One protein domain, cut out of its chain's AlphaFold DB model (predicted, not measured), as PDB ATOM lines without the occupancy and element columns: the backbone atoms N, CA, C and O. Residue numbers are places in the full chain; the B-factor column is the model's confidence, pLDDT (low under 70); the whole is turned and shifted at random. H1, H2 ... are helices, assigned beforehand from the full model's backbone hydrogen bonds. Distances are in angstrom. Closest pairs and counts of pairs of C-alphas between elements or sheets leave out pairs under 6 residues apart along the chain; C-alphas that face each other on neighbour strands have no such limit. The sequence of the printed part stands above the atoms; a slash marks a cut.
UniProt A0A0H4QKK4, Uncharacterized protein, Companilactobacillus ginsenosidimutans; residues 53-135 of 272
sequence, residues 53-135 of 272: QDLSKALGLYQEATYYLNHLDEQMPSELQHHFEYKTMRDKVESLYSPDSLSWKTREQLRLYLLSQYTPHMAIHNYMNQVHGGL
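What this domain is: This is residues 53 to 135 of the 272 residues of an uncharacterized protein of Companilactobacillus ginsenosidimutans (UniProt A0A0H4QKK4). A long helix, H1, runs along the body, and shorter helices gather round it: H4 folds back beside its last turns, H5 crosses its first half, and H3 lies across its end and packs on both H1 and H4. H2, a short helix of residues 78 to 84, touches no helix but lies near H1, about perpendicular to it, with the C-alphas of Leu 61 and Leu 80 closest at 6.7 A. The printed part has 83 residues with five named helices, H1 to H5 in chain order, and no named strand; the class is all helix. It is compact, with a radius of gyration of the C-alphas of 13.4 A, and spans 39 by 27 by 18 A.

How they stand to each other: H1, residues 53 to 70, is the hub, touching three helices. H5, residues 120 to 130, touches H1 residues 55 to 63 alone, at a steep tilt of 61 degrees, opposite ways; the closest C-alphas, of Leu 59 and Ala 123, are 5.4 A apart. H4, residues 107 to 117, touches H1 residues 66 to 69 alone, at a shallow tilt of 22 degrees, opposite ways; the closest C-alphas are those of Thr 66 and Leu 115, 6.1 A. H3, residues 89 to 96, touches H1 residues 65 to 69 alone, about perpendicular at 87 degrees, with the C-alphas of Leu 69 and Met 89 closest at 5.7 A. H3 also touches H4, about perpendicular at 77 degrees, with Val 93 and Arg 111 closest, their C-alphas 6.5 A apart. H2, residues 78 to 84, is close to H1 but not clearly touching; the closest C-alphas, of Leu 61 and Leu 80, are 6.7 A apart. H2 is apart from H4 and H5. In H1 to H5 every O i to N i+4 pair is within hydrogen-bond range.

Where its parts are: H1 begins at C-alpha 53, (-41.696, -44.774, -8.402), and is 26.3 A long. H4 measures 15.2 A and H5 15.5 A; H5 ends at C-alpha 130, (-54.768, -36.794, -5.739). H2 is 9.9 A long and H3 10.8 A.

The domain as a whole: The C-alphas farthest apart, of Gln 53 and Asp 100, are 41.4 A apart. The printed part has no cut, and no link is long. The mean pLDDT of the printed part is 89.8, and no printed residue is under 70.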
ATOM      1  N   GLN A  53     -42.404 -45.966  -7.950       94.31
ATOM      2  CA  GLN A  53     -41.696 -44.774  -8.402       94.31
ATOM      3  C   GLN A  53     -42.520 -43.509  -8.143       94.31
ATOM      4  O   GLN A  53     -41.968 -42.519  -7.664       94.31
ATOM      5  N   ASP A  54     -43.829 -43.549  -8.400       92.06
ATOM      6  CA  ASP A  54     -44.735 -42.430  -8.127       92.06
ATOM      7  C   ASP A  54     -44.768 -42.086  -6.637       92.06
ATOM      8  O   ASP A  54     -44.615 -40.926  -6.247       92.06
ATOM      9  N   LEU A  55     -44.891 -43.111  -5.792       92.25
ATOM     10  CA  LEU A  55     -44.904 -42.953  -4.339       92.25
ATOM     11  C   LEU A  55     -43.562 -42.426  -3.813       92.25
ATOM     12  O   LEU A  55     -43.533 -41.531  -2.969       92.25
ATOM     13  N   SER A  56     -42.448 -42.933  -4.347       93.06
ATOM     14  CA  SER A  56     -41.102 -42.463  -3.993       93.06
ATOM     15  C   SER A  56     -40.889 -41.007  -4.401       93.06
ATOM     16  O   SER A  56     -40.300 -40.229  -3.652       93.06
ATOM     17  N   LYS A  57     -41.410 -40.615  -5.568       91.50
ATOM     18  CA  LYS A  57     -41.370 -39.234  -6.044       91.50
ATOM     19  C   LYS A  57     -42.177 -38.306  -5.133       91.50
ATOM     20  O   LYS A  57     -41.660 -37.272  -4.717       91.50
ATOM     21  N   ALA A  58     -43.405 -38.685  -4.780       89.75
ATOM     22  CA  ALA A  58     -44.238 -37.919  -3.852       89.75
ATOM     23  C   ALA A  58     -43.559 -37.742  -2.483       89.75
ATOM     24  O   ALA A  58     -43.545 -36.643  -1.926       89.75
ATOM     25  N   LEU A  59     -42.935 -38.808  -1.972       91.88
ATOM     26  CA  LEU A  59     -42.155 -38.763  -0.742       91.88
ATOM     27  C   LEU A  59     -40.978 -37.782  -0.841       91.88
ATOM     28  O   LEU A  59     -40.790 -36.969   0.065       91.88
ATOM     29  N   GLY A  60     -40.219 -37.832  -1.940       91.88
ATOM     30  CA  GLY A  60     -39.096 -36.925  -2.191       91.88
ATOM     31  C   GLY A  60     -39.516 -35.454  -2.172       91.88
ATOM     32  O   GLY A  60     -38.899 -34.656  -1.470       91.88
ATOM     33  N   LEU A  61     -40.628 -35.113  -2.837       90.00
ATOM     34  CA  LEU A  61     -41.171 -33.747  -2.845       90.00
ATOM     35  C   LEU A  61     -41.495 -33.235  -1.435       90.00
ATOM     36  O   LEU A  61     -41.233 -32.078  -1.116       90.00
ATOM     37  N   TYR A  62     -42.059 -34.084  -0.575       89.62
ATOM     38  CA  TYR A  62     -42.437 -33.704   0.792       89.62
ATOM     39  C   TYR A  62     -41.228 -33.594   1.729       89.62
ATOM     40  O   TYR A  62     -41.176 -32.708   2.590       89.62
ATOM     41  N   GLN A  63     -40.227 -34.458   1.549       90.19
ATOM     42  CA  GLN A  63     -38.948 -34.342   2.253       90.19
ATOM     43  C   GLN A  63     -38.238 -33.036   1.884       90.19
ATOM     44  O   GLN A  63     -37.784 -32.305   2.764       90.19
ATOM     45  N   GLU A  64     -38.219 -32.696   0.597       92.19
ATOM     46  CA  GLU A  64     -37.647 -31.445   0.109       92.19
ATOM     47  C   GLU A  64     -38.457 -30.230   0.603       92.19
ATOM     48  O   GLU A  64     -37.889 -29.247   1.078       92.19
ATOM     49  N   ALA A  65     -39.789 -30.325   0.647       91.00
ATOM     50  CA  ALA A  65     -40.653 -29.295   1.229       91.00
ATOM     51  C   ALA A  65     -40.331 -29.011   2.708       91.00
ATOM     52  O   ALA A  65     -40.364 -27.859   3.142       91.00
ATOM     53  N   THR A  66     -39.975 -30.042   3.480       92.50
ATOM     54  CA  THR A  66     -39.572 -29.902   4.890       92.50
ATOM     55  C   THR A  66     -38.275 -29.107   5.027       92.50
ATOM     56  O   THR A  66     -38.147 -28.295   5.947       92.50
ATOM     57  N   TYR A  67     -37.326 -29.278   4.101       94.50
ATOM     58  CA  TYR A  67     -36.128 -28.439   4.051       94.50
ATOM     59  C   TYR A  67     -36.506 -26.964   3.845       94.50
ATOM     60  O   TYR A  67     -36.122 -26.122   4.659       94.50
ATOM     61  N   TYR A  68     -37.330 -26.650   2.840       95.56
ATOM     62  CA  TYR A  68     -37.721 -25.266   2.531       95.56
ATOM     63  C   TYR A  68     -38.617 -24.626   3.598       95.56
ATOM     64  O   TYR A  68     -38.567 -23.417   3.811       95.56
ATOM     65  N   LEU A  69     -39.387 -25.412   4.351       93.69
ATOM     66  CA  LEU A  69     -40.118 -24.912   5.519       93.69
ATOM     67  C   LEU A  69     -39.201 -24.492   6.677       93.69
ATOM     68  O   LEU A  69     -39.623 -23.721   7.540       93.69
ATOM     69  N   ASN A  70     -37.956 -24.970   6.709       93.94
ATOM     70  CA  ASN A  70     -36.923 -24.495   7.633       93.94
ATOM     71  C   ASN A  70     -36.066 -23.358   7.052       93.94
ATOM     72  O   ASN A  70     -35.373 -22.686   7.811       93.94
ATOM     73  N   HIS A  71     -36.182 -23.090   5.749       95.50
ATOM     74  CA  HIS A  71     -35.449 -22.057   5.013       95.50
ATOM     75  C   HIS A  71     -36.426 -21.211   4.186       95.50
ATOM     76  O   HIS A  71     -36.398 -21.205   2.958       95.50
ATOM     77  N   LEU A  72     -37.350 -20.527   4.869       95.31
ATOM     78  CA  LEU A  72     -38.558 -19.956   4.257       95.31
ATOM     79  C   LEU A  72     -38.307 -18.980   3.099       95.31
ATOM     80  O   LEU A  72     -39.168 -18.858   2.231       95.31
ATOM     81  N   ASP A  73     -37.178 -18.278   3.118       96.31
ATOM     82  CA  ASP A  73     -36.790 -17.284   2.113       96.31
ATOM     83  C   ASP A  73     -36.114 -17.889   0.879       96.31
ATOM     84  O   ASP A  73     -35.963 -17.207  -0.136       96.31
ATOM     85  N   GLU A  74     -35.687 -19.152   0.951       97.19
ATOM     86  CA  GLU A  74     -35.032 -19.811  -0.172       97.19
ATOM     87  C   GLU A  74     -36.042 -20.121  -1.277       97.19
ATOM     88  O   GLU A  74     -37.160 -20.593  -1.047       97.19
ATOM     89  N   GLN A  75     -35.624 -19.861  -2.515       96.12
ATOM     90  CA  GLN A  75     -36.414 -20.202  -3.683       96.12
ATOM     91  C   GLN A  75     -36.442 -21.724  -3.855       96.12
ATOM     92  O   GLN A  75     -35.397 -22.371  -3.941       96.12
ATOM     93  N   MET A  76     -37.647 -22.288  -3.935       96.12
ATOM     94  CA  MET A  76     -37.840 -23.718  -4.180       96.12
ATOM     95  C   MET A  76     -37.410 -24.089  -5.607       96.12
ATOM     96  O   MET A  76     -37.458 -23.235  -6.495       96.12
ATOM     97  N   PRO A  77     -37.038 -25.343  -5.904       94.81
ATOM     98  CA  PRO A  77     -36.839 -25.782  -7.283       94.81
ATOM     99  C   PRO A  77     -38.164 -25.740  -8.060       94.81
ATOM    100  O   PRO A  77     -39.247 -25.797  -7.475       94.81
ATOM    101  N   SER A  78     -38.090 -25.659  -9.392       92.94
ATOM    102  CA  SER A  78     -39.268 -25.499 -10.264       92.94
ATOM    103  C   SER A  78     -40.350 -26.556 -10.039       92.94
ATOM    104  O   SER A  78     -41.533 -26.243 -10.139       92.94
ATOM    105  N   GLU A  79     -39.963 -27.787  -9.711       90.31
ATOM    106  CA  GLU A  79     -40.911 -28.865  -9.439       90.31
ATOM    107  C   GLU A  79     -41.735 -28.613  -8.167       90.31
ATOM    108  O   GLU A  79     -42.961 -28.714  -8.205       90.31
ATOM    109  N   LEU A  80     -41.098 -28.191  -7.069       90.44
ATOM    110  CA  LEU A  80     -41.801 -27.805  -5.840       90.44
ATOM    111  C   LEU A  80     -42.630 -26.538  -6.041       90.44
ATOM    112  O   LEU A  80     -43.741 -26.453  -5.523       90.44
ATOM    113  N   GLN A  81     -42.120 -25.568  -6.808       92.50
ATOM    114  CA  GLN A  81     -42.889 -24.365  -7.132       92.50
ATOM    115  C   GLN A  81     -44.167 -24.705  -7.899       92.50
ATOM    116  O   GLN A  81     -45.212 -24.132  -7.620       92.50
ATOM    117  N   HIS A  82     -44.096 -25.643  -8.846       88.88
ATOM    118  CA  HIS A  82     -45.269 -26.104  -9.581       88.88
ATOM    119  C   HIS A  82     -46.225 -26.900  -8.687       88.88
ATOM    120  O   HIS A  82     -47.428 -26.688  -8.749       88.88
ATOM    121  N   HIS A  83     -45.696 -27.778  -7.830       86.50
ATOM    122  CA  HIS A  83     -46.514 -28.607  -6.945       86.50
ATOM    123  C   HIS A  83     -47.240 -27.795  -5.865       86.50
ATOM    124  O   HIS A  83     -48.381 -28.096  -5.529       86.50
ATOM    125  N   PHE A  84     -46.583 -26.779  -5.299       86.44
ATOM    126  CA  PHE A  84     -47.160 -25.955  -4.239       86.44
ATOM    127  C   PHE A  84     -47.768 -24.647  -4.726       86.44
ATOM    128  O   PHE A  84     -48.478 -24.033  -3.941       86.44
ATOM    129  N   GLU A  85     -47.501 -24.236  -5.965       92.06
ATOM    130  CA  GLU A  85     -47.956 -22.976  -6.572       92.06
ATOM    131  C   GLU A  85     -47.374 -21.704  -5.918       92.06
ATOM    132  O   GLU A  85     -47.938 -20.615  -6.018       92.06
ATOM    133  N   TYR A  86     -46.200 -21.811  -5.287       93.50
ATOM    134  CA  TYR A  86     -45.489 -20.690  -4.658       93.50
ATOM    135  C   TYR A  86     -44.005 -20.690  -5.022       93.50
ATOM    136  O   TYR A  86     -43.421 -21.740  -5.266       93.50
ATOM    137  N   LYS A  87     -43.363 -19.516  -5.015       94.88
ATOM    138  CA  LYS A  87     -41.914 -19.411  -5.271       94.88
ATOM    139  C   LYS A  87     -41.088 -19.822  -4.054       94.88
ATOM    140  O   LYS A  87     -40.051 -20.466  -4.205       94.88
ATOM    141  N   THR A  88     -41.559 -19.455  -2.865       96.31
ATOM    142  CA  THR A  88     -40.933 -19.757  -1.573       96.31
ATOM    143  C   THR A  88     -41.952 -20.353  -0.599       96.31
ATOM    144  O   THR A  88     -43.163 -20.156  -0.744       96.31
ATOM    145  N   MET A  89     -41.483 -21.059   0.435       94.12
ATOM    146  CA  MET A  89     -42.372 -21.503   1.518       94.12
ATOM    147  C   MET A  89     -42.844 -20.336   2.397       94.12
ATOM    148  O   MET A  89     -43.906 -20.448   3.012       94.12
ATOM    149  N   ARG A  90     -42.131 -19.195   2.413       95.81
ATOM    150  CA  ARG A  90     -42.648 -17.950   2.999       95.81
ATOM    151  C   ARG A  90     -43.944 -17.525   2.321       95.81
ATOM    152  O   ARG A  90     -44.920 -17.304   3.026       95.81
ATOM    153  N   ASP A  91     -43.974 -17.456   0.990       94.81
ATOM    154  CA  ASP A  91     -45.169 -17.019   0.249       94.81
ATOM    155  C   ASP A  91     -46.385 -17.890   0.596       94.81
ATOM    156  O   ASP A  91     -47.485 -17.382   0.829       94.81
ATOM    157  N   LYS A  92     -46.166 -19.205   0.721       92.75
ATOM    158  CA  LYS A  92     -47.194 -20.151   1.156       92.75
ATOM    159  C   LYS A  92     -47.686 -19.849   2.572       92.75
ATOM    160  O   LYS A  92     -48.893 -19.721   2.774       92.75
ATOM    161  N   VAL A  93     -46.776 -19.720   3.542       92.19
ATOM    162  CA  VAL A  93     -47.118 -19.408   4.942       92.19
ATOM    163  C   VAL A  93     -47.888 -18.091   5.036       92.19
ATOM    164  O   VAL A  93     -48.910 -18.043   5.713       92.19
ATOM    165  N   GLU A  94     -47.446 -17.046   4.337       92.00
ATOM    166  CA  GLU A  94     -48.118 -15.742   4.321       92.00
ATOM    167  C   GLU A  94     -49.524 -15.830   3.721       92.00
ATOM    168  O   GLU A  94     -50.458 -15.265   4.278       92.00
ATOM    169  N   SER A  95     -49.699 -16.574   2.624       90.56
ATOM    170  CA  SER A  95     -51.007 -16.712   1.969       90.56
ATOM    171  C   SER A  95     -52.046 -17.462   2.813       90.56
ATOM    172  O   SER A  95     -53.246 -17.238   2.664       90.56
ATOM    173  N   LEU A  96     -51.589 -18.356   3.696       86.81
ATOM    174  CA  LEU A  96     -52.434 -19.155   4.583       86.81
ATOM    175  C   LEU A  96     -52.644 -18.494   5.950       86.81
ATOM    176  O   LEU A  96     -53.582 -18.843   6.670       86.81
ATOM    177  N   TYR A  97     -51.769 -17.566   6.337       88.44
ATOM    178  CA  TYR A  97     -51.846 -16.887   7.619       88.44
ATOM    179  C   TYR A  97     -52.970 -15.849   7.618       88.44
ATOM    180  O   TYR A  97     -52.985 -14.915   6.820       88.44
ATOM    181  N   SER A  98     -53.879 -15.973   8.583       83.88
ATOM    182  CA  SER A  98     -54.853 -14.935   8.907       83.88
ATOM    183  C   SER A  98     -54.682 -14.534  10.372       83.88
ATOM    184  O   SER A  98     -54.789 -15.406  11.237       83.88
ATOM    185  N   PRO A  99     -54.429 -13.246  10.678       76.19
ATOM    186  CA  PRO A  99     -54.269 -12.777  12.054       76.19
ATOM    187  C   PRO A  99     -55.551 -12.930  12.887       76.19
ATOM    188  O   PRO A  99     -55.470 -12.997  14.110       76.19
ATOM    189  N   ASP A 100     -56.706 -13.041  12.227       79.50
ATOM    190  CA  ASP A 100     -58.016 -13.222  12.858       79.50
ATOM    191  C   ASP A 100     -58.395 -14.707  13.024       79.50
ATOM    192  O   ASP A 100     -59.480 -15.038  13.505       79.50
ATOM    193  N   SER A 101     -57.516 -15.633  12.620       74.69
ATOM    194  CA  SER A 101     -57.746 -17.068  12.783       74.69
ATOM    195  C   SER A 101     -57.649 -17.487  14.250       74.69
ATOM    196  O   SER A 101     -56.661 -17.224  14.935       74.69
ATOM    197  N   LEU A 102     -58.641 -18.248  14.717       70.81
ATOM    198  CA  LEU A 102     -58.599 -18.898  16.030       70.81
ATOM    199  C   LEU A 102     -57.558 -20.030  16.101       70.81
ATOM    200  O   LEU A 102     -57.162 -20.421  17.199       70.81
ATOM    201  N   SER A 103     -57.118 -20.557  14.953       75.19
ATOM    202  CA  SER A 103     -56.260 -21.743  14.874       75.19
ATOM    203  C   SER A 103     -54.771 -21.414  14.988       75.19
ATOM    204  O   SER A 103     -54.045 -22.152  15.649       75.19
ATOM    205  N   TRP A 104     -54.306 -20.305  14.396       80.88
ATOM    206  CA  TRP A 104     -52.874 -19.983  14.309       80.88
ATOM    207  C   TRP A 104     -52.612 -18.521  14.669       80.88
ATOM    208  O   TRP A 104     -52.835 -17.622  13.865       80.88
ATOM    209  N   LYS A 105     -52.090 -18.275  15.876       78.50
ATOM    210  CA  LYS A 105     -51.824 -16.913  16.374       78.50
ATOM    211  C   LYS A 105     -50.522 -16.322  15.836       78.50
ATOM    212  O   LYS A 105     -50.305 -15.120  15.944       78.50
ATOM    213  N   THR A 106     -49.632 -17.154  15.295       88.19
ATOM    214  CA  THR A 106     -48.378 -16.708  14.680       88.19
ATOM    215  C   THR A 106     -48.066 -17.500  13.412       88.19
ATOM    216  O   THR A 106     -48.453 -18.661  13.262       88.19
ATOM    217  N   ARG A 107     -47.293 -16.885  12.511       89.75
ATOM    218  CA  ARG A 107     -46.731 -17.552  11.323       89.75
ATOM    219  C   ARG A 107     -45.854 -18.745  11.685       89.75
ATOM    220  O   ARG A 107     -45.852 -19.734  10.968       89.75
ATOM    221  N   GLU A 108     -45.150 -18.668  12.813       91.62
ATOM    222  CA  GLU A 108     -44.321 -19.769  13.303       91.62
ATOM    223  C   GLU A 108     -45.172 -20.974  13.719       91.62
ATOM    224  O   GLU A 108     -44.839 -22.103  13.381       91.62
ATOM    225  N   GLN A 109     -46.316 -20.753  14.376       89.38
ATOM    226  CA  GLN A 109     -47.257 -21.835  14.677       89.38
ATOM    227  C   GLN A 109     -47.804 -22.478  13.399       89.38
ATOM    228  O   GLN A 109     -47.849 -23.701  13.311       89.38
ATOM    229  N   LEU A 110     -48.153 -21.669  12.395       90.12
ATOM    230  CA  LEU A 110     -48.581 -22.174  11.090       90.12
ATOM    231  C   LEU A 110     -47.462 -22.952  10.380       90.12
ATOM    232  O   LEU A 110     -47.719 -24.013   9.825       90.12
ATOM    233  N   ARG A 111     -46.214 -22.476  10.431       93.12
ATOM    234  CA  ARG A 111     -45.042 -23.171   9.876       93.12
ATOM    235  C   ARG A 111     -44.811 -24.520  10.550       93.12
ATOM    236  O   ARG A 111     -44.623 -25.514   9.858       93.12
ATOM    237  N   LEU A 112     -44.842 -24.569  11.882       90.44
ATOM    238  CA  LEU A 112     -44.693 -25.806  12.652       90.44
ATOM    239  C   LEU A 112     -45.844 -26.778  12.387       90.44
ATOM    240  O   LEU A 112     -45.617 -27.979  12.243       90.44
ATOM    241  N   TYR A 113     -47.069 -26.262  12.261       89.44
ATOM    242  CA  TYR A 113     -48.204 -27.061  11.824       89.44
ATOM    243  C   TYR A 113     -47.960 -27.635  10.430       89.44
ATOM    244  O   TYR A 113     -48.031 -28.848  10.272       89.44
ATOM    245  N   LEU A 114     -47.594 -26.806   9.451       89.38
ATOM    246  CA  LEU A 114     -47.254 -27.261   8.106       89.38
ATOM    247  C   LEU A 114     -46.181 -28.350   8.162       89.38
ATOM    248  O   LEU A 114     -46.439 -29.434   7.664       89.38
ATOM    249  N   LEU A 115     -45.057 -28.133   8.854       89.88
ATOM    250  CA  LEU A 115     -44.011 -29.145   9.066       89.88
ATOM    251  C   LEU A 115     -44.566 -30.473   9.601       89.88
ATOM    252  O   LEU A 115     -44.189 -31.530   9.105       89.88
ATOM    253  N   SER A 116     -45.501 -30.434  10.557       87.44
ATOM    254  CA  SER A 116     -46.155 -31.647  11.074       87.44
ATOM    255  C   SER A 116     -47.017 -32.377  10.035       87.44
ATOM    256  O   SER A 116     -47.255 -33.574  10.172       87.44
ATOM    257  N   GLN A 117     -47.472 -31.679   8.990       85.12
ATOM    258  CA  GLN A 117     -48.237 -32.250   7.882       85.12
ATOM    259  C   GLN A 117     -47.347 -32.810   6.758       85.12
ATOM    260  O   GLN A 117     -47.828 -33.628   5.982       85.12
ATOM    261  N   TYR A 118     -46.060 -32.449   6.660       87.25
ATOM    262  CA  TYR A 118     -45.138 -32.984   5.635       87.25
ATOM    263  C   TYR A 118     -44.403 -34.251   6.095       87.25
ATOM    264  O   TYR A 118     -43.188 -34.378   5.961       87.25
ATOM    265  N   THR A 119     -45.133 -35.219   6.647       85.69
ATOM    266  CA  THR A 119     -44.555 -36.524   7.011       85.69
ATOM    267  C   THR A 119     -44.585 -37.497   5.826       85.69
ATOM    268  O   THR A 119     -45.426 -37.344   4.937       85.69
ATOM    269  N   PRO A 120     -43.740 -38.549   5.810       85.31
ATOM    270  CA  PRO A 120     -43.793 -39.589   4.781       85.31
ATOM    271  C   PRO A 120     -45.181 -40.209   4.591       85.31
ATOM    272  O   PRO A 120     -45.628 -40.408   3.465       85.31
ATOM    273  N   HIS A 121     -45.886 -40.463   5.697       84.38
ATOM    274  CA  HIS A 121     -47.250 -40.983   5.667       84.38
ATOM    275  C   HIS A 121     -48.206 -40.009   4.966       84.38
ATOM    276  O   HIS A 121     -48.972 -40.412   4.097       84.38
ATOM    277  N   MET A 122     -48.140 -38.718   5.310       85.88
ATOM    278  CA  MET A 122     -48.980 -37.691   4.690       85.88
ATOM    279  C   MET A 122     -48.649 -37.473   3.212       85.88
ATOM    280  O   MET A 122     -49.560 -37.236   2.427       85.88
ATOM    281  N   ALA A 123     -47.382 -37.603   2.813       87.12
ATOM    282  CA  ALA A 123     -46.973 -37.524   1.410       87.12
ATOM    283  C   ALA A 123     -47.667 -38.601   0.566       87.12
ATOM    284  O   ALA A 123     -48.287 -38.300  -0.454       87.12
ATOM    285  N   ILE A 124     -47.612 -39.850   1.040       88.38
ATOM    286  CA  ILE A 124     -48.275 -40.986   0.394       88.38
ATOM    287  C   ILE A 124     -49.791 -40.786   0.412       88.38
ATOM    288  O   ILE A 124     -50.428 -40.919  -0.627       88.38
ATOM    289  N   HIS A 125     -50.367 -40.421   1.558       86.31
ATOM    290  CA  HIS A 125     -51.807 -40.203   1.688       86.31
ATOM    291  C   HIS A 125     -52.325 -39.117   0.729       86.31
ATOM    292  O   HIS A 125     -53.287 -39.341  -0.001       86.31
ATOM    293  N   ASN A 126     -51.656 -37.963   0.662       85.75
ATOM    294  CA  ASN A 126     -52.049 -36.865  -0.220       85.75
ATOM    295  C   ASN A 126     -51.907 -37.241  -1.697       85.75
ATOM    296  O   ASN A 126     -52.783 -36.910  -2.494       85.75
ATOM    297  N   TYR A 127     -50.842 -37.964  -2.059       89.69
ATOM    298  CA  TYR A 127     -50.682 -38.470  -3.418       89.69
ATOM    299  C   TYR A 127     -51.788 -39.468  -3.781       89.69
ATOM    300  O   TYR A 127     -52.400 -39.345  -4.839       89.69
ATOM    301  N   MET A 128     -52.101 -40.407  -2.881       90.69
ATOM    302  CA  MET A 128     -53.198 -41.360  -3.060       90.69
ATOM    303  C   MET A 128     -54.531 -40.641  -3.274       90.69
ATOM    304  O   MET A 128     -55.245 -40.989  -4.209       90.69
ATOM    305  N   ASN A 129     -54.841 -39.599  -2.497       89.06
ATOM    306  CA  ASN A 129     -56.053 -38.797  -2.697       89.06
ATOM    307  C   ASN A 129     -56.045 -38.062  -4.046       89.06
ATOM    308  O   ASN A 129     -57.055 -38.036  -4.742       89.06
ATOM    309  N   GLN A 130     -54.902 -37.501  -4.459       87.44
ATOM    310  CA  GLN A 130     -54.768 -36.794  -5.739       87.44
ATOM    311  C   GLN A 130     -55.042 -37.699  -6.948       87.44
ATOM    312  O   GLN A 130     -55.528 -37.224  -7.979       87.44
ATOM    313  N   VAL A 131     -54.696 -38.979  -6.844       90.94
ATOM    314  CA  VAL A 131     -54.904 -39.987  -7.894       90.94
ATOM    315  C   VAL A 131     -56.093 -40.904  -7.600       90.94
ATOM    316  O   VAL A 131     -56.272 -41.899  -8.294       90.94
ATOM    317  N   HIS A 132     -56.892 -40.588  -6.575       92.56
ATOM    318  CA  HIS A 132     -58.050 -41.367  -6.126       92.56
ATOM    319  C   HIS A 132     -57.750 -42.860  -5.942       92.56
ATOM    320  O   HIS A 132     -58.527 -43.729  -6.333       92.56
ATOM    321  N   GLY A 133     -56.557 -43.168  -5.427       92.00
ATOM    322  CA  GLY A 133     -56.075 -44.534  -5.237       92.00
ATOM    323  C   GLY A 133     -56.027 -45.362  -6.525       92.00
ATOM    324  O   GLY A 133     -56.077 -46.587  -6.466       92.00
ATOM    325  N   GLY A 134     -55.949 -44.703  -7.684       93.44
ATOM    326  CA  GLY A 134     -55.932 -45.329  -9.003       93.44
ATOM    327  C   GLY A 134     -57.297 -45.774  -9.524       93.44
ATOM    328  O   GLY A 134     -57.346 -46.509 -10.517       93.44
ATOM    329  N   LEU A 135     -58.386 -45.358  -8.870       94.75
ATOM    330  CA  LEU A 135     -59.744 -45.650  -9.309       94.75
ATOM    331  C   LEU A 135     -60.103 -44.925 -10.614       94.75
ATOM    332  O   LEU A 135     -59.634 -43.827 -10.908       94.75
TER     333      LEU A 135